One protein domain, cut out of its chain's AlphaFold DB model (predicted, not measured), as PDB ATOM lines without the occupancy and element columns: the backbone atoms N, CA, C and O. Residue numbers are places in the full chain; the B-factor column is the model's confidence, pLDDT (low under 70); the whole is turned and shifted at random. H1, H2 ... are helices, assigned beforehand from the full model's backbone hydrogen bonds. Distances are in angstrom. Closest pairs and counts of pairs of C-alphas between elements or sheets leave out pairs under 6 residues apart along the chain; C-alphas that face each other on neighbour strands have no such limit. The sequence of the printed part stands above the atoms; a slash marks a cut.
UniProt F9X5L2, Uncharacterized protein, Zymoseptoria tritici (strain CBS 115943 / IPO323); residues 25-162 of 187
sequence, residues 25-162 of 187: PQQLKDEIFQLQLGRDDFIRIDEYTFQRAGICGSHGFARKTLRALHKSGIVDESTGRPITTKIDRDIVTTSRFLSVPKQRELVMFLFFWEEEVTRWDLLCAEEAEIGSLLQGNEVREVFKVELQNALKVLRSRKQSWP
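What this domain is: This is residues 25 to 162 of the 187 residues of an uncharacterized protein of Zymoseptoria tritici (strain CBS 115943 / IPO323) (UniProt F9X5L2). The model is a rod built on one long helix, H5; H6 folds back beside its later part to make a long helical hairpin, and H1, H2, H3 and the short H4, with the long link of residues 72 to 90, form a loose head on one side of its earlier part. The printed part has 138 residues, 90 of them in six named helices, H1 to H6 in order along the chain, with no named strand, and its class is all helix. The whole is loose, radius of gyration of the C-alphas 18.4 A, spanning 60 by 27 by 22 A.

Where its parts are: H5, residues 100 to 135, runs 52.4 A from C-alpha 100 at (2.776, 13.949, 45.577). H6, residues 141 to 159, runs 27.7 A to (-22.375, 34.164, 36.657). H1 is residues 26 to 37, H2 47 to 52, H3 59 to 71 and H4 91 to 94.

How they stand to each other: H5, with residues 120 to 134 alone, touches H6 in a hairpin at a shallow tilt of 18 degrees; the closest C-alphas, Glu 127 and Leu 151, are 6.3 A apart. H2 touches H3, closest C-alphas Glu 47 and Ala 62, 4.9 A. Every O i to N i+4 pair is within hydrogen-bond range in H1, H2, H3, H5 and H6; H4 is too short for one.

The domain as a whole: The printed part has no cut. Residue 137 alone is under pLDDT 70.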
ATOM      1  N   PRO A  25      -7.070  26.751  46.693       85.75
ATOM      2  CA  PRO A  25      -7.459  28.052  47.216       85.75
ATOM      3  C   PRO A  25      -8.718  28.568  46.527       85.75
ATOM      4  O   PRO A  25      -8.844  28.482  45.304       85.75
ATOM      5  N   GLN A  26      -9.640  29.133  47.303       86.00
ATOM      6  CA  GLN A  26     -10.926  29.581  46.772       86.00
ATOM      7  C   GLN A  26     -10.757  30.636  45.666       86.00
ATOM      8  O   GLN A  26     -11.458  30.593  44.661       86.00
ATOM      9  N   GLN A  27      -9.766  31.521  45.802       87.94
ATOM     10  CA  GLN A  27      -9.422  32.508  44.776       87.94
ATOM     11  C   GLN A  27      -9.054  31.836  43.450       87.94
ATOM     12  O   GLN A  27      -9.443  32.294  42.384       87.94
ATOM     13  N   LEU A  28      -8.345  30.708  43.512       89.31
ATOM     14  CA  LEU A  28      -7.929  29.978  42.322       89.31
ATOM     15  C   LEU A  28      -9.117  29.297  41.636       89.31
ATOM     16  O   LEU A  28      -9.192  29.290  40.411       89.31
ATOM     17  N   LYS A  29     -10.072  28.775  42.419       91.19
ATOM     18  CA  LYS A  29     -11.340  28.245  41.895       91.19
ATOM     19  C   LYS A  29     -12.118  29.323  41.141       91.19
ATOM     20  O   LYS A  29     -12.588  29.060  40.036       91.19
ATOM     21  N   ASP A  30     -12.200  30.530  41.699       92.06
ATOM     22  CA  ASP A  30     -12.855  31.671  41.049       92.06
ATOM     23  C   ASP A  30     -12.143  32.082  39.754       92.06
ATOM     24  O   ASP A  30     -12.798  32.294  38.735       92.06
ATOM     25  N   GLU A  31     -10.808  32.144  39.760       91.44
ATOM     26  CA  GLU A  31     -10.018  32.489  38.572       91.44
ATOM     27  C   GLU A  31     -10.210  31.481  37.431       91.44
ATOM     28  O   GLU A  31     -10.347  31.877  36.272       91.44
ATOM     29  N   ILE A  32     -10.232  30.181  37.745       92.75
ATOM     30  CA  ILE A  32     -10.473  29.123  36.753       92.75
ATOM     31  C   ILE A  32     -11.915  29.190  36.248       92.75
ATOM     32  O   ILE A  32     -12.154  29.087  35.046       92.75
ATOM     33  N   PHE A  33     -12.874  29.399  37.149       93.44
ATOM     34  CA  PHE A  33     -14.273  29.552  36.774       93.44
ATOM     35  C   PHE A  33     -14.468  30.736  35.817       93.44
ATOM     36  O   PHE A  33     -15.097  30.593  34.771       93.44
ATOM     37  N   GLN A  34     -13.875  31.890  36.130       92.25
ATOM     38  CA  GLN A  34     -13.946  33.085  35.292       92.25
ATOM     39  C   GLN A  34     -13.269  32.881  33.934       92.25
ATOM     40  O   GLN A  34     -13.794  33.331  32.916       92.25
ATOM     41  N   LEU A  35     -12.123  32.194  33.908       91.38
ATOM     42  CA  LEU A  35     -11.448  31.824  32.667       91.38
ATOM     43  C   LEU A  35     -12.390  31.045  31.741       91.38
ATOM     44  O   LEU A  35     -12.491  31.349  30.555       91.38
ATOM     45  N   GLN A  36     -13.060  30.040  32.295       93.06
ATOM     46  CA  GLN A  36     -13.896  29.112  31.538       93.06
ATOM     47  C   GLN A  36     -15.223  29.743  31.133       93.06
ATOM     48  O   GLN A  36     -15.724  29.471  30.048       93.06
ATOM     49  N   LEU A  37     -15.749  30.671  31.937       91.88
ATOM     50  CA  LEU A  37     -16.916  31.472  31.569       91.88
ATOM     51  C   LEU A  37     -16.668  32.346  30.326       91.88
ATOM     52  O   LEU A  37     -17.608  32.666  29.606       91.88
ATOM     53  N   GLY A  38     -15.415  32.741  30.076       89.19
ATOM     54  CA  GLY A  38     -15.020  33.507  28.892       89.19
ATOM     55  C   GLY A  38     -14.732  32.664  27.646       89.19
ATOM     56  O   GLY A  38     -14.338  33.230  26.627       89.19
ATOM     57  N   ARG A  39     -14.864  31.336  27.723       90.88
ATOM     58  CA  ARG A  39     -14.600  30.408  26.615       90.88
ATOM     59  C   ARG A  39     -15.900  29.913  25.993       90.88
ATOM     60  O   ARG A  39     -16.934  29.871  26.649       90.88
ATOM     61  N   ASP A  40     -15.809  29.489  24.734       88.38
ATOM     62  CA  ASP A  40     -16.947  28.926  23.997       88.38
ATOM     63  C   ASP A  40     -17.430  27.601  24.608       88.38
ATOM     64  O   ASP A  40     -18.623  27.305  24.608       88.38
ATOM     65  N   ASP A  41     -16.499  26.817  25.158       90.00
ATOM     66  CA  ASP A  41     -16.771  25.555  25.839       90.00
ATOM     67  C   ASP A  41     -16.371  25.667  27.313       90.00
ATOM     68  O   ASP A  41     -15.202  25.518  27.676       90.00
ATOM     69  N   PHE A  42     -17.364  25.951  28.159       91.75
ATOM     70  CA  PHE A  42     -17.187  26.063  29.606       91.75
ATOM     71  C   PHE A  42     -16.704  24.749  30.235       91.75
ATOM     72  O   PHE A  42     -16.005  24.778  31.240       91.75
ATOM     73  N   ILE A  43     -17.082  23.595  29.683       93.38
ATOM     74  CA  ILE A  43     -16.913  22.294  30.346       93.38
ATOM     75  C   ILE A  43     -15.478  21.783  30.195       93.38
ATOM     76  O   ILE A  43     -14.918  21.173  31.114       93.38
ATOM     77  N   ARG A  44     -14.886  22.035  29.030       94.62
ATOM     78  CA  ARG A  44     -13.614  21.455  28.606       94.62
ATOM     79  C   ARG A  44     -12.431  21.930  29.449       94.62
ATOM     80  O   ARG A  44     -12.093  23.113  29.496       94.62
ATOM     81  N   ILE A  45     -11.719  20.975  30.045       94.00
ATOM     82  CA  ILE A  45     -10.393  21.203  30.632       94.00
ATOM     83  C   ILE A  45      -9.334  21.104  29.527       94.00
ATOM     84  O   ILE A  45      -9.282  20.125  28.784       94.00
ATOM     85  N   ASP A  46      -8.447  22.094  29.457       92.88
ATOM     86  CA  ASP A  46      -7.298  22.126  28.546       92.88
ATOM     87  C   ASP A  46      -5.962  22.274  29.298       92.88
ATOM     88  O   ASP A  46      -5.911  22.385  30.529       92.88
ATOM     89  N   GLU A  47      -4.845  22.290  28.561       93.81
ATOM     90  CA  GLU A  47      -3.526  22.463  29.179       93.81
ATOM     91  C   GLU A  47      -3.413  23.784  29.945       93.81
ATOM     92  O   GLU A  47      -2.806  23.833  31.018       93.81
ATOM     93  N   TYR A  48      -4.014  24.846  29.409       91.94
ATOM     94  CA  TYR A  48      -3.984  26.168  30.019       91.94
ATOM     95  C   TYR A  48      -4.731  26.193  31.358       91.94
ATOM     96  O   TYR A  48      -4.258  26.805  32.315       91.94
ATOM     97  N   THR A  49      -5.837  25.455  31.472       93.06
ATOM     98  CA  THR A  49      -6.583  25.296  32.725       93.06
ATOM     99  C   THR A  49      -5.697  24.698  33.817       93.06
ATOM    100  O   THR A  49      -5.631  25.241  34.918       93.06
ATOM    101  N   PHE A  50      -4.929  23.643  33.516       92.88
ATOM    102  CA  PHE A  50      -4.015  23.037  34.495       92.88
ATOM    103  C   PHE A  50      -2.845  23.939  34.896       92.88
ATOM    104  O   PHE A  50      -2.346  23.839  36.022       92.88
ATOM    105  N   GLN A  51      -2.388  24.805  33.991       91.50
ATOM    106  CA  GLN A  51      -1.384  25.813  34.322       91.50
ATOM    107  C   GLN A  51      -1.963  26.891  35.230       91.50
ATOM    108  O   GLN A  51      -1.357  27.232  36.245       91.50
ATOM    109  N   ARG A  52      -3.147  27.407  34.882       90.00
ATOM    110  CA  ARG A  52      -3.827  28.448  35.653       90.00
ATOM    111  C   ARG A  52      -4.195  27.950  37.045       90.00
ATOM    112  O   ARG A  52      -4.002  28.682  38.003       90.00
ATOM    113  N   ALA A  53      -4.597  26.686  37.158       89.62
ATOM    114  CA  ALA A  53      -4.841  25.999  38.422       89.62
ATOM    115  C   ALA A  53      -3.574  25.723  39.249       89.62
ATOM    116  O   ALA A  53      -3.658  25.133  40.321       89.62
ATOM    117  N   GLY A  54      -2.383  26.083  38.760       89.38
ATOM    118  CA  GLY A  54      -1.126  25.878  39.481       89.38
ATOM    119  C   GLY A  54      -0.736  24.407  39.667       89.38
ATOM    120  O   GLY A  54       0.228  24.124  40.381       89.38
ATOM    121  N   ILE A  55      -1.438  23.467  39.026       90.69
ATOM    122  CA  ILE A  55      -1.162  22.024  39.110       90.69
ATOM    123  C   ILE A  55       0.114  21.705  38.331       90.69
ATOM    124  O   ILE A  55       0.978  20.959  38.795       90.69
ATOM    125  N   CYS A  56       0.245  22.298  37.142       91.62
ATOM    126  CA  CYS A  56       1.384  22.100  36.256       91.62
ATOM    127  C   CYS A  56       2.183  23.397  36.105       91.62
ATOM    128  O   CYS A  56       1.688  24.377  35.558       91.62
ATOM    129  N   GLY A  57       3.453  23.386  36.516       85.69
ATOM    130  CA  GLY A  57       4.330  24.562  36.413       85.69
ATOM    131  C   GLY A  57       4.789  24.908  34.990       85.69
ATOM    132  O   GLY A  57       5.354  25.972  34.771       85.69
ATOM    133  N   SER A  58       4.577  24.025  34.006       90.44
ATOM    134  CA  SER A  58       4.925  24.288  32.605       90.44
ATOM    135  C   SER A  58       3.922  23.667  31.639       90.44
ATOM    136  O   SER A  58       3.220  22.709  31.970       90.44
ATOM    137  N   HIS A  59       3.886  24.193  30.412       91.44
ATOM    138  CA  HIS A  59       2.962  23.729  29.370       91.44
ATOM    139  C   HIS A  59       3.256  22.283  28.961       91.44
ATOM    140  O   HIS A  59       2.357  21.491  28.694       91.44
ATOM    141  N   GLY A  60       4.540  21.908  28.959       92.62
ATOM    142  CA  GLY A  60       4.965  20.540  28.676       92.62
ATOM    143  C   GLY A  60       4.412  19.539  29.691       92.62
ATOM    144  O   GLY A  60       3.936  18.476  29.289       92.62
ATOM    145  N   PHE A  61       4.426  19.895  30.982       92.50
ATOM    146  CA  PHE A  61       3.816  19.071  32.024       92.50
ATOM    147  C   PHE A  61       2.297  19.042  31.896       92.50
ATOM    148  O   PHE A  61       1.749  17.950  31.889       92.50
ATOM    149  N   ALA A  62       1.637  20.185  31.684       94.50
ATOM    150  CA  ALA A  62       0.183  20.248  31.511       94.50
ATOM    151  C   ALA A  62      -0.312  19.342  30.374       94.50
ATOM    152  O   ALA A  62      -1.194  18.512  30.580       94.50
ATOM    153  N   ARG A  63       0.343  19.399  29.208       95.50
ATOM    154  CA  ARG A  63       0.043  18.524  28.066       95.50
ATOM    155  C   ARG A  63       0.256  17.050  28.382       95.50
ATOM    156  O   ARG A  63      -0.508  16.195  27.944       95.50
ATOM    157  N   LYS A  64       1.322  16.725  29.117       95.25
ATOM    158  CA  LYS A  64       1.613  15.347  29.525       95.25
ATOM    159  C   LYS A  64       0.567  14.832  30.517       95.25
ATOM    160  O   LYS A  64       0.132  13.695  30.364       95.25
ATOM    161  N   THR A  65       0.149  15.669  31.467       95.31
ATOM    162  CA  THR A  65      -0.945  15.399  32.407       95.31
ATOM    163  C   THR A  65      -2.237  15.128  31.658       95.31
ATOM    164  O   THR A  65      -2.802  14.053  31.813       95.31
ATOM    165  N   LEU A  66      -2.651  16.046  30.783       96.06
ATOM    166  CA  LEU A  66      -3.896  15.928  30.028       96.06
ATOM    167  C   LEU A  66      -3.924  14.652  29.175       96.06
ATOM    168  O   LEU A  66      -4.866  13.873  29.258       96.06
ATOM    169  N   ARG A  67      -2.840  14.355  28.447       96.31
ATOM    170  CA  ARG A  67      -2.716  13.100  27.681       96.31
ATOM    171  C   ARG A  67      -2.806  11.851  28.554       96.31
ATOM    172  O   ARG A  67      -3.384  10.856  28.130       96.31
ATOM    173  N   ALA A  68      -2.201  11.876  29.742       95.75
ATOM    174  CA  ALA A  68      -2.266  10.751  30.667       95.75
ATOM    175  C   ALA A  68      -3.698  10.541  31.186       95.75
ATOM    176  O   ALA A  68      -4.157   9.403  31.219       95.75
ATOM    177  N   LEU A  69      -4.406  11.631  31.501       96.31
ATOM    178  CA  LEU A  69      -5.797  11.604  31.958       96.31
ATOM    179  C   LEU A  69      -6.779  11.167  30.864       96.31
ATOM    180  O   LEU A  69      -7.723  10.439  31.162       96.31
ATOM    181  N   HIS A  70      -6.540  11.550  29.607       96.75
ATOM    182  CA  HIS A  70      -7.303  11.033  28.469       96.75
ATOM    183  C   HIS A  70      -7.092   9.536  28.290       96.75
ATOM    184  O   HIS A  70      -8.050   8.776  28.185       96.75
ATOM    185  N   LYS A  71      -5.834   9.083  28.345       95.69
ATOM    186  CA  LYS A  71      -5.515   7.658  28.223       95.69
ATOM    187  C   LYS A  71      -6.152   6.816  29.334       95.69
ATOM    188  O   LYS A  71      -6.506   5.668  29.082       95.69
ATOM    189  N   SER A  72      -6.279   7.358  30.546       94.62
ATOM    190  CA  SER A  72      -6.952   6.684  31.662       94.62
ATOM    191  C   SER A  72      -8.476   6.869  31.663       94.62
ATOM    192  O   SER A  72      -9.154   6.276  32.496       94.62
ATOM    193  N   GLY A  73      -9.031   7.693  30.768       95.19
ATOM    194  CA  GLY A  73     -10.461   8.013  30.720       95.19
ATOM    195  C   GLY A  73     -10.962   8.868  31.887       95.19
ATOM    196  O   GLY A  73     -12.167   8.959  32.093       95.19
ATOM    197  N   ILE A  74     -10.058   9.483  32.659       96.50
ATOM    198  CA  ILE A  74     -10.411  10.390  33.768       96.50
ATOM    199  C   ILE A  74     -10.836  11.755  33.231       96.50
ATOM    200  O   ILE A  74     -11.611  12.457  33.870       96.50
ATOM    201  N   VAL A  75     -10.343  12.127  32.052       96.69
ATOM    202  CA  VAL A  75     -10.877  13.242  31.271       96.69
ATOM    203  C   VAL A  75     -11.288  12.682  29.919       96.69
ATOM    204  O   VAL A  75     -10.470  12.073  29.229       96.69
ATOM    205  N   ASP A  76     -12.541  12.879  29.535       95.44
ATOM    206  CA  ASP A  76     -13.035  12.475  28.223       95.44
ATOM    207  C   ASP A  76     -12.284  13.236  27.119       95.44
ATOM    208  O   ASP A  76     -12.135  14.455  27.169       95.44
ATOM    209  N   GLU A  77     -11.770  12.512  26.128       93.75
ATOM    210  CA  GLU A  77     -11.012  13.081  25.011       93.75
ATOM    211  C   GLU A  77     -11.888  13.930  24.081       93.75
ATOM    212  O   GLU A  77     -11.426  14.926  23.515       93.75
ATOM    213  N   SER A  78     -13.170  13.575  23.957       92.62
ATOM    214  CA  SER A  78     -14.105  14.269  23.073       92.62
ATOM    215  C   SER A  78     -14.608  15.574  23.692       92.62
ATOM    216  O   SER A  78     -14.465  16.648  23.101       92.62
ATOM    217  N   THR A  79     -15.126  15.503  24.917       91.81
ATOM    218  CA  THR A  79     -15.735  16.649  25.607       91.81
ATOM    219  C   THR A  79     -14.748  17.440  26.464       91.81
ATOM    220  O   THR A  79     -14.997  18.598  26.772       91.81
ATOM    221  N   GLY A  80     -13.615  16.857  26.865       92.88
ATOM    222  CA  GLY A  80     -12.718  17.469  27.851       92.88
ATOM    223  C   GLY A  80     -13.292  17.495  29.272       92.88
ATOM    224  O   GLY A  80     -12.734  18.174  30.138       92.88
ATOM    225  N   ARG A  81     -14.400  16.781  29.518       94.62
ATOM    226  CA  ARG A  81     -15.074  16.698  30.816       94.62
ATOM    227  C   ARG A  81     -14.325  15.748  31.762       94.62
ATOM    228  O   ARG A  81     -13.956  14.650  31.338       94.62
ATOM    229  N   PRO A  82     -14.126  16.112  33.039       95.12
ATOM    230  CA  PRO A  82     -13.632  15.183  34.049       95.12
ATOM    231  C   PRO A  82     -14.698  14.135  34.400       95.12
ATOM    232  O   PRO A  82     -15.879  14.451  34.517       95.12
ATOM    233  N   ILE A  83     -14.261  12.893  34.587       94.62
ATOM    234  CA  ILE A  83     -15.076  11.747  34.995       94.62
ATOM    235  C   ILE A  83     -14.412  11.153  36.239       94.62
ATOM    236  O   ILE A  83     -13.566  10.256  36.158       94.62
ATOM    237  N   THR A  84     -14.752  11.673  37.416       93.69
ATOM    238  CA  THR A  84     -14.041  11.328  38.660       93.69
ATOM    239  C   THR A  84     -14.298   9.890  39.097       93.69
ATOM    240  O   THR A  84     -13.461   9.293  39.766       93.69
ATOM    241  N   THR A  85     -15.390   9.277  38.631       93.81
ATOM    242  CA  THR A  85     -15.681   7.846  38.837       93.81
ATOM    243  C   THR A  85     -14.627   6.915  38.229       93.81
ATOM    244  O   THR A  85     -14.561   5.741  38.592       93.81
ATOM    245  N   LYS A  86     -13.790   7.423  37.314       94.06
ATOM    246  CA  LYS A  86     -12.651   6.708  36.718       94.06
ATOM    247  C   LYS A  86     -11.347   6.901  37.493       94.06
ATOM    248  O   LYS A  86     -10.338   6.311  37.119       94.06
ATOM    249  N   ILE A  87     -11.337   7.725  38.543       92.81
ATOM    250  CA  ILE A  87     -10.171   7.882  39.412       92.81
ATOM    251  C   ILE A  87     -10.056   6.633  40.284       92.81
ATOM    252  O   ILE A  87     -10.898   6.358  41.136       92.81
ATOM    253  N   ASP A  88      -8.976   5.894  40.084       92.38
ATOM    254  CA  ASP A  88      -8.648   4.690  40.829       92.38
ATOM    255  C   ASP A  88      -7.249   4.796  41.460       92.38
ATOM    256  O   ASP A  88      -6.636   5.864  41.528       92.38
ATOM    257  N   ARG A  89      -6.722   3.670  41.955       90.25
ATOM    258  CA  ARG A  89      -5.383   3.617  42.562       90.25
ATOM    259  C   ARG A  89      -4.264   3.898  41.553       90.25
ATOM    260  O   ARG A  89      -3.182   4.322  41.965       90.25
ATOM    261  N   ASP A  90      -4.519   3.722  40.258       91.69
ATOM    262  CA  ASP A  90      -3.538   3.942  39.200       91.69
ATOM    263  C   ASP A  90      -3.353   5.430  38.883       91.69
ATOM    264  O   ASP A  90      -2.422   5.783  38.152       91.69
ATOM    265  N   ILE A  91      -4.140   6.336  39.483       92.12
ATOM    266  CA  ILE A  91      -3.943   7.787  39.338       92.12
ATOM    267  C   ILE A  91      -2.539   8.230  39.760       92.12
ATOM    268  O   ILE A  91      -1.944   9.091  39.109       92.12
ATOM    269  N   VAL A  92      -1.961   7.596  40.786       92.06
ATOM    270  CA  VAL A  92      -0.594   7.872  41.261       92.06
ATOM    271  C   VAL A  92       0.429   7.522  40.179       92.06
ATOM    272  O   VAL A  92       1.363   8.279  39.914       92.06
ATOM    273  N   THR A  93       0.222   6.400  39.489       93.31
ATOM    274  CA  THR A  93       1.076   5.954  38.380       93.31
ATOM    275  C   THR A  93       0.867   6.819  37.135       93.31
ATOM    276  O   THR A  93       1.836   7.217  36.481       93.31
ATOM    277  N   THR A  94      -0.386   7.163  36.834       92.69
ATOM    278  CA  THR A  94      -0.802   8.006  35.704       92.69
ATOM    279  C   THR A  94      -0.211   9.409  35.814       92.69
ATOM    280  O   THR A  94       0.281   9.955  34.827       92.69
ATOM    281  N   SER A  95      -0.170   9.962  37.028       92.62
ATOM    282  CA  SER A  95       0.332  11.307  37.332       92.62
ATOM    283  C   SER A  95       1.735  11.321  37.958       92.62
ATOM    284  O   SER A  95       2.164  12.337  38.502       92.62
ATOM    285  N   ARG A  96       2.512  10.234  37.819       92.56
ATOM    286  CA  ARG A  96       3.835  10.044  38.461       92.56
ATOM    287  C   ARG A  96       4.890  11.120  38.178       92.56
ATOM    288  O   ARG A  96       5.919  11.167  38.837       92.56
ATOM    289  N   PHE A  97       4.687  11.933  37.144       91.12
ATOM    290  CA  PHE A  97       5.566  13.053  36.787       91.12
ATOM    291  C   PHE A  97       5.233  14.346  37.548       91.12
ATOM    292  O   PHE A  97       5.953  15.329  37.397       91.12
ATOM    293  N   LEU A  98       4.163  14.354  38.345       91.81
ATOM    294  CA  LEU A  98       3.846  15.389  39.322       91.81
ATOM    295  C   LEU A  98       4.367  14.970  40.702       91.81
ATOM    296  O   LEU A  98       4.428  13.780  41.017       91.81
ATOM    297  N   SER A  99       4.714  15.945  41.544       91.06
ATOM    298  CA  SER A  99       5.020  15.681  42.953       91.06
ATOM    299  C   SER A  99       3.764  15.217  43.698       91.06
ATOM    300  O   SER A  99       2.656  15.578  43.316       91.06
ATOM    301  N   VAL A 100       3.917  14.458  44.787       90.69
ATOM    302  CA  VAL A 100       2.776  13.949  45.577       90.69
ATOM    303  C   VAL A 100       1.777  15.053  45.976       90.69
ATOM    304  O   VAL A 100       0.580  14.843  45.782       90.69
ATOM    305  N   PRO A 101       2.205  16.251  46.433       89.94
ATOM    306  CA  PRO A 101       1.270  17.354  46.677       89.94
ATOM    307  C   PRO A 101       0.475  17.756  45.428       89.94
ATOM    308  O   PRO A 101      -0.739  17.914  45.501       89.94
ATOM    309  N   LYS A 102       1.128  17.831  44.261       90.94
ATOM    310  CA  LYS A 102       0.478  18.176  42.988       90.94
ATOM    311  C   LYS A 102      -0.442  17.081  42.457       90.94
ATOM    312  O   LYS A 102      -1.426  17.396  41.801       90.94
ATOM    313  N   GLN A 103      -0.168  15.815  42.764       92.62
ATOM    314  CA  GLN A 103      -1.100  14.722  42.478       92.62
ATOM    315  C   GLN A 103      -2.381  14.866  43.309       92.62
ATOM    316  O   GLN A 103      -3.476  14.720  42.770       92.62
ATOM    317  N   ARG A 104      -2.262  15.219  44.599       90.56
ATOM    318  CA  ARG A 104      -3.421  15.489  45.466       90.56
ATOM    319  C   ARG A 104      -4.215  16.705  44.980       90.56
ATOM    320  O   ARG A 104      -5.428  16.606  44.842       90.56
ATOM    321  N   GLU A 105      -3.535  17.806  44.657       92.06
ATOM    322  CA  GLU A 105      -4.170  19.001  44.078       92.06
ATOM    323  C   GLU A 105      -4.882  18.691  42.753       92.06
ATOM    324  O   GLU A 105      -5.998  19.155  42.545       92.06
ATOM    325  N   LEU A 106      -4.283  17.871  41.879       93.69
ATOM    326  CA  LEU A 106      -4.911  17.438  40.630       93.69
ATOM    327  C   LEU A 106      -6.216  16.682  40.890       93.69
ATOM    328  O   LEU A 106      -7.224  16.979  40.260       93.69
ATOM    329  N   VAL A 107      -6.208  15.715  41.810       93.44
ATOM    330  CA  VAL A 107      -7.422  14.963  42.156       93.44
ATOM    331  C   VAL A 107      -8.496  15.912  42.680       93.44
ATOM    332  O   VAL A 107      -9.632  15.863  42.217       93.44
ATOM    333  N   MET A 108      -8.134  16.829  43.579       92.44
ATOM    334  CA  MET A 108      -9.096  17.788  44.124       92.44
ATOM    335  C   MET A 108      -9.631  18.756  43.078       92.44
ATOM    336  O   MET A 108     -10.805  19.119  43.123       92.44
ATOM    337  N   PHE A 109      -8.808  19.114  42.098       94.31
ATOM    338  CA  PHE A 109      -9.229  19.926  40.966       94.31
ATOM    339  C   PHE A 109     -10.253  19.203  40.104       94.31
ATOM    340  O   PHE A 109     -11.258  19.798  39.736       94.31
ATOM    341  N   LEU A 110     -10.018  17.923  39.811       94.88
ATOM    342  CA  LEU A 110     -10.928  17.122  38.997       94.88
ATOM    343  C   LEU A 110     -12.295  16.962  39.670       94.88
ATOM    344  O   LEU A 110     -13.304  17.116  38.991       94.88
ATOM    345  N   PHE A 111     -12.332  16.731  40.988       93.44
ATOM    346  CA  PHE A 111     -13.586  16.695  41.753       93.44
ATOM    347  C   PHE A 111     -14.315  18.035  41.741       93.44
ATOM    348  O   PHE A 111     -15.489  18.087  41.385       93.44
ATOM    349  N   PHE A 112     -13.606  19.118  42.058       92.25
ATOM    350  CA  PHE A 112     -14.170  20.463  41.991       92.25
ATOM    351  C   PHE A 112     -14.747  20.769  40.602       92.25
ATOM    352  O   PHE A 112     -15.851  21.294  40.486       92.25
ATOM    353  N   TRP A 113     -14.010  20.440  39.540       94.50
ATOM    354  CA  TRP A 113     -14.439  20.760  38.187       94.50
ATOM    355  C   TRP A 113     -15.617  19.902  37.724       94.50
ATOM    356  O   TRP A 113     -16.516  20.416  37.072       94.50
ATOM    357  N   GLU A 114     -15.659  18.617  38.080       93.12
ATOM    358  CA  GLU A 114     -16.815  17.767  37.773       93.12
ATOM    359  C   GLU A 114     -18.090  18.258  38.472       93.12
ATOM    360  O   GLU A 114     -19.160  18.280  37.855       93.12
ATOM    361  N   GLU A 115     -17.980  18.703  39.725       90.88
ATOM    362  CA  GLU A 115     -19.088  19.322  40.455       90.88
ATOM    363  C   GLU A 115     -19.558  20.609  39.760       90.88
ATOM    364  O   GLU A 115     -20.754  20.784  39.517       90.88
ATOM    365  N   GLU A 116     -18.627  21.474  39.341       91.56
ATOM    366  CA  GLU A 116     -18.957  22.707  38.616       91.56
ATOM    367  C   GLU A 116     -19.603  22.454  37.255       91.56
ATOM    368  O   GLU A 116     -20.559  23.148  36.900       91.56
ATOM    369  N   VAL A 117     -19.127  21.457  36.507       92.44
ATOM    370  CA  VAL A 117     -19.743  21.039  35.241       92.44
ATOM    371  C   VAL A 117     -21.151  20.513  35.489       92.44
ATOM    372  O   VAL A 117     -22.084  20.920  34.806       92.44
ATOM    373  N   THR A 118     -21.335  19.666  36.502       90.69
ATOM    374  CA  THR A 118     -22.655  19.115  36.845       90.69
ATOM    375  C   THR A 118     -23.631  20.223  37.235       90.69
ATOM    376  O   THR A 118     -24.766  20.256  36.763       90.69
ATOM    377  N   ARG A 119     -23.182  21.190  38.043       91.25
ATOM    378  CA  ARG A 119     -23.967  22.379  38.390       91.25
ATOM    379  C   ARG A 119     -24.312  23.210  37.151       91.25
ATOM    380  O   ARG A 119     -25.438  23.692  37.034       91.25
ATOM    381  N   TRP A 120     -23.357  23.411  36.246       92.00
ATOM    382  CA  TRP A 120     -23.575  24.158  35.008       92.00
ATOM    383  C   TRP A 120     -24.602  23.479  34.098       92.00
ATOM    384  O   TRP A 120     -25.504  24.157  33.602       92.00
ATOM    385  N   ASP A 121     -24.512  22.156  33.943       91.81
ATOM    386  CA  ASP A 121     -25.457  21.341  33.174       91.81
ATOM    387  C   ASP A 121     -26.884  21.489  33.723       91.81
ATOM    388  O   ASP A 121     -27.810  21.754  32.955       91.81
ATOM    389  N   LEU A 122     -27.058  21.408  35.049       90.25
ATOM    390  CA  LEU A 122     -28.359  21.601  35.702       90.25
ATOM    391  C   LEU A 122     -28.945  22.989  35.413       90.25
ATOM    392  O   LEU A 122     -30.111  23.100  35.044       90.25
ATOM    393  N   LEU A 123     -28.130  24.043  35.511       90.00
ATOM    394  CA  LEU A 123     -28.580  25.406  35.213       90.00
ATOM    395  C   LEU A 123     -28.921  25.604  33.731       90.00
ATOM    396  O   LEU A 123     -29.805  26.397  33.411       90.00
ATOM    397  N   CYS A 124     -28.223  24.923  32.821       92.12
ATOM    398  CA  CYS A 124     -28.528  24.987  31.392       92.12
ATOM    399  C   CYS A 124     -29.805  24.216  31.050       92.12
ATOM    400  O   CYS A 124     -30.589  24.698  30.234       92.12
ATOM    401  N   ALA A 125     -30.037  23.066  31.688       91.00
ATOM    402  CA  ALA A 125     -31.281  22.318  31.558       91.00
ATOM    403  C   ALA A 125     -32.479  23.134  32.073       91.00
ATOM    404  O   ALA A 125     -33.468  23.272  31.355       91.00
ATOM    405  N   GLU A 126     -32.355  23.754  33.251       89.12
ATOM    406  CA  GLU A 126     -33.397  24.617  33.827       89.12
ATOM    407  C   GLU A 126     -33.659  25.857  32.947       89.12
ATOM    408  O   GLU A 126     -34.807  26.211  32.682       89.12
ATOM    409  N   GLU A 127     -32.608  26.499  32.414       90.62
ATOM    410  CA  GLU A 127     -32.758  27.627  31.480       90.62
ATOM    411  C   GLU A 127     -33.475  27.209  30.182       90.62
ATOM    412  O   GLU A 127     -34.323  27.955  29.683       90.62
ATOM    413  N   ALA A 128     -33.174  26.022  29.648       91.00
ATOM    414  CA  ALA A 128     -33.820  25.488  28.450       91.00
ATOM    415  C   ALA A 128     -35.296  25.127  28.687       91.00
ATOM    416  O   ALA A 128     -36.141  25.402  27.830       91.00
ATOM    417  N   GLU A 129     -35.620  24.560  29.851       89.19
ATOM    418  CA  GLU A 129     -36.992  24.245  30.257       89.19
ATOM    419  C   GLU A 129     -37.836  25.520  30.379       89.19
ATOM    420  O   GLU A 129     -38.864  25.653  29.711       89.19
ATOM    421  N   ILE A 130     -37.356  26.513  31.138       87.94
ATOM    422  CA  ILE A 130     -38.043  27.804  31.294       87.94
ATOM    423  C   ILE A 130     -38.174  28.521  29.946       87.94
ATOM    424  O   ILE A 130     -39.222  29.100  29.648       87.94
ATOM    425  N   GLY A 131     -37.135  28.470  29.108       89.19
ATOM    426  CA  GLY A 131     -37.172  29.023  27.756       89.19
ATOM    427  C   GLY A 131     -38.251  28.376  26.884       89.19
ATOM    428  O   GLY A 131     -38.972  29.084  26.182       89.19
ATOM    429  N   SER A 132     -38.405  27.054  26.976       88.25
ATOM    430  CA  SER A 132     -39.434  26.304  26.245       88.25
ATOM    431  C   SER A 132     -40.843  26.651  26.736       88.25
ATOM    432  O   SER A 132     -41.735  26.884  25.921       88.25
ATOM    433  N   LEU A 133     -41.036  26.778  28.054       86.81
ATOM    434  CA  LEU A 133     -42.310  27.205  28.644       86.81
ATOM    435  C   LEU A 133     -42.697  28.625  28.210       86.81
ATOM    436  O   LEU A 133     -43.850  28.868  27.868       86.81
ATOM    437  N   LEU A 134     -41.737  29.553  28.157       86.62
ATOM    438  CA  LEU A 134     -41.975  30.927  27.697       86.62
ATOM    439  C   LEU A 134     -42.345  31.018  26.210       86.62
ATOM    440  O   LEU A 134     -43.050  31.948  25.819       86.62
ATOM    441  N   GLN A 135     -41.864  30.085  25.384       85.81
ATOM    442  CA  GLN A 135     -42.244  29.984  23.970       85.81
ATOM    443  C   GLN A 135     -43.624  29.333  23.777       85.81
ATOM    444  O   GLN A 135     -44.242  29.512  22.727       85.81
ATOM    445  N   GLY A 136     -44.121  28.602  24.778       80.62
ATOM    446  CA  GLY A 136     -45.456  28.016  24.774       80.62
ATOM    447  C   GLY A 136     -46.556  29.079  24.857       80.62
ATOM    448  O   GLY A 136     -46.555  29.944  25.732       80.62
ATOM    449  N   ASN A 137     -47.550  28.994  23.969       65.31
ATOM    450  CA  ASN A 137     -48.674  29.941  23.922       65.31
ATOM    451  C   ASN A 137     -49.703  29.768  25.059       65.31
ATOM    452  O   ASN A 137     -50.624  30.574  25.167       65.31
ATOM    453  N   GLU A 138     -49.565  28.745  25.904       71.19
ATOM    454  CA  GLU A 138     -50.570  28.365  26.913       71.19
ATOM    455  C   GLU A 138     -50.289  28.921  28.321       71.19
ATOM    456  O   GLU A 138     -51.090  28.748  29.240       71.19
ATOM    457  N   VAL A 139     -49.176  29.634  28.513       73.69
ATOM    458  CA  VAL A 139     -48.810  30.180  29.826       73.69
ATOM    459  C   VAL A 139     -49.586  31.471  30.105       73.69
ATOM    460  O   VAL A 139     -49.528  32.427  29.328       73.69
ATOM    461  N   ARG A 140     -50.297  31.539  31.241       76.19
ATOM    462  CA  ARG A 140     -50.998  32.771  31.659       76.19
ATOM    463  C   ARG A 140     -49.993  33.902  31.899       76.19
ATOM    464  O   ARG A 140     -48.902  33.663  32.404       76.19
ATOM    465  N   GLU A 141     -50.385  35.146  31.627       76.06
ATOM    466  CA  GLU A 141     -49.501  36.322  31.744       76.06
ATOM    467  C   GLU A 141     -48.812  36.465  33.115       76.06
ATOM    468  O   GLU A 141     -47.637  36.813  33.179       76.06
ATOM    469  N   VAL A 142     -49.496  36.117  34.210       72.81
ATOM    470  CA  VAL A 142     -48.908  36.139  35.564       72.81
ATOM    471  C   VAL A 142     -47.708  35.187  35.667       72.81
ATOM    472  O   VAL A 142     -46.653  35.573  36.165       72.81
ATOM    473  N   PHE A 143     -47.823  33.983  35.104       80.56
ATOM    474  CA  PHE A 143     -46.741  32.998  35.083       80.56
ATOM    475  C   PHE A 143     -45.617  33.382  34.117       80.56
ATOM    476  O   PHE A 143     -44.460  33.061  34.373       80.56
ATOM    477  N   LYS A 144     -45.901  34.128  33.040       84.12
ATOM    478  CA  LYS A 144     -44.843  34.640  32.149       84.12
ATOM    479  C   LYS A 144     -43.899  35.593  32.877       84.12
ATOM    480  O   LYS A 144     -42.686  35.490  32.701       84.12
ATOM    481  N   VAL A 145     -44.435  36.485  33.714       85.38
ATOM    482  CA  VAL A 145     -43.621  37.404  34.528       85.38
ATOM    483  C   VAL A 145     -42.753  36.623  35.520       85.38
ATOM    484  O   VAL A 145     -41.564  36.911  35.666       85.38
ATOM    485  N   GLU A 146     -43.309  35.597  36.165       85.81
ATOM    486  CA  GLU A 146     -42.559  34.726  37.078       85.81
ATOM    487  C   GLU A 146     -41.446  33.948  36.367       85.81
ATOM    488  O   GLU A 146     -40.314  33.933  36.848       85.81
ATOM    489  N   LEU A 147     -41.726  33.372  35.194       86.12
ATOM    490  CA  LEU A 147     -40.738  32.650  34.387       86.12
ATOM    491  C   LEU A 147     -39.621  33.574  33.885       86.12
ATOM    492  O   LEU A 147     -38.450  33.201  33.916       86.12
ATOM    493  N   GLN A 148     -39.942  34.806  33.480       88.75
ATOM    494  CA  GLN A 148     -38.933  35.806  33.112       88.75
ATOM    495  C   GLN A 148     -38.041  36.185  34.302       88.75
ATOM    496  O   GLN A 148     -36.819  36.291  34.155       88.75
ATOM    497  N   ASN A 149     -38.631  36.353  35.490       87.75
ATOM    498  CA  ASN A 149     -37.879  36.604  36.717       87.75
ATOM    499  C   ASN A 149     -36.988  35.410  37.079       87.75
ATOM    500  O   ASN A 149     -35.811  35.601  37.389       87.75
ATOM    501  N   ALA A 150     -37.508  34.187  36.982       85.38
ATOM    502  CA  ALA A 150     -36.753  32.963  37.220       85.38
ATOM    503  C   ALA A 150     -35.563  32.841  36.259       85.38
ATOM    504  O   ALA A 150     -34.434  32.614  36.694       85.38
ATOM    505  N   LEU A 151     -35.778  33.116  34.973       89.06
ATOM    506  CA  LEU A 151     -34.730  33.129  33.957       89.06
ATOM    507  C   LEU A 151     -33.651  34.180  34.270       89.06
ATOM    508  O   LEU A 151     -32.454  33.896  34.185       89.06
ATOM    509  N   LYS A 152     -34.048  35.382  34.707       89.56
ATOM    510  CA  LYS A 152     -33.104  36.416  35.163       89.56
ATOM    511  C   LYS A 152     -32.272  35.932  36.355       89.56
ATOM    512  O   LYS A 152     -31.059  36.127  36.364       89.56
ATOM    513  N   VAL A 153     -32.901  35.278  37.333       87.12
ATOM    514  CA  VAL A 153     -32.208  34.699  38.496       87.12
ATOM    515  C   VAL A 153     -31.234  33.600  38.067       87.12
ATOM    516  O   VAL A 153     -30.099  33.588  38.544       87.12
ATOM    517  N   LEU A 154     -31.616  32.718  37.141       88.12
ATOM    518  CA  LEU A 154     -30.734  31.660  36.638       88.12
ATOM    519  C   LEU A 154     -29.511  32.208  35.922       88.12
ATOM    520  O   LEU A 154     -28.394  31.764  36.191       88.12
ATOM    521  N   ARG A 155     -29.689  33.225  35.076       88.69
ATOM    522  CA  ARG A 155     -28.563  33.898  34.421       88.69
ATOM    523  C   ARG A 155     -27.602  34.508  35.436       88.69
ATOM    524  O   ARG A 155     -26.392  34.334  35.301       88.69
ATOM    525  N   SER A 156     -28.122  35.128  36.495       86.75
ATOM    526  CA  SER A 156     -27.294  35.612  37.605       86.75
ATOM    527  C   SER A 156     -26.571  34.468  38.331       86.75
ATOM    528  O   SER A 156     -25.386  34.586  38.640       86.75
ATOM    529  N   ARG A 157     -27.236  33.327  38.565       86.12
ATOM    530  CA  ARG A 157     -26.621  32.142  39.197       86.12
ATOM    531  C   ARG A 157     -25.509  31.531  38.345       86.12
ATOM    532  O   ARG A 157     -24.488  31.127  38.901       86.12
ATOM    533  N   LYS A 158     -25.662  31.505  37.018       89.25
ATOM    534  CA  LYS A 158     -24.606  31.066  36.088       89.25
ATOM    535  C   LYS A 158     -23.351  31.937  36.201       89.25
ATOM    536  O   LYS A 158     -22.254  31.417  36.059       89.25
ATOM    537  N   GLN A 159     -23.496  33.222  36.525       88.56
ATOM    538  CA  GLN A 159     -22.375  34.164  36.657       88.56
ATOM    539  C   GLN A 159     -21.804  34.285  38.078       88.56
ATOM    540  O   GLN A 159     -20.729  34.858  38.253       88.56
ATOM    541  N   SER A 160     -22.498  33.765  39.095       87.31
ATOM    542  CA  SER A 160     -22.028  33.798  40.485       87.31
ATOM    543  C   SER A 160     -20.670  33.111  40.608       87.31
ATOM    544  O   SER A 160     -20.458  32.103  39.952       87.31
ATOM    545  N   TRP A 161     -19.749  33.600  41.433       87.38
ATOM    546  CA  TRP A 161     -18.434  32.967  41.612       87.38
ATOM    547  C   TRP A 161     -18.491  31.827  42.628       87.38
ATOM    548  O   TRP A 161     -19.249  31.952  43.590       87.38
ATOM    549  N   PRO A 162     -17.687  30.757  42.483       87.50
ATOM    550  CA  PRO A 162     -17.615  29.677  43.466       87.50
ATOM    551  C   PRO A 162     -17.473  30.157  44.920       87.50
ATOM    552  O   PRO A 162     -18.149  29.634  45.798       87.50
TER     553      PRO A 162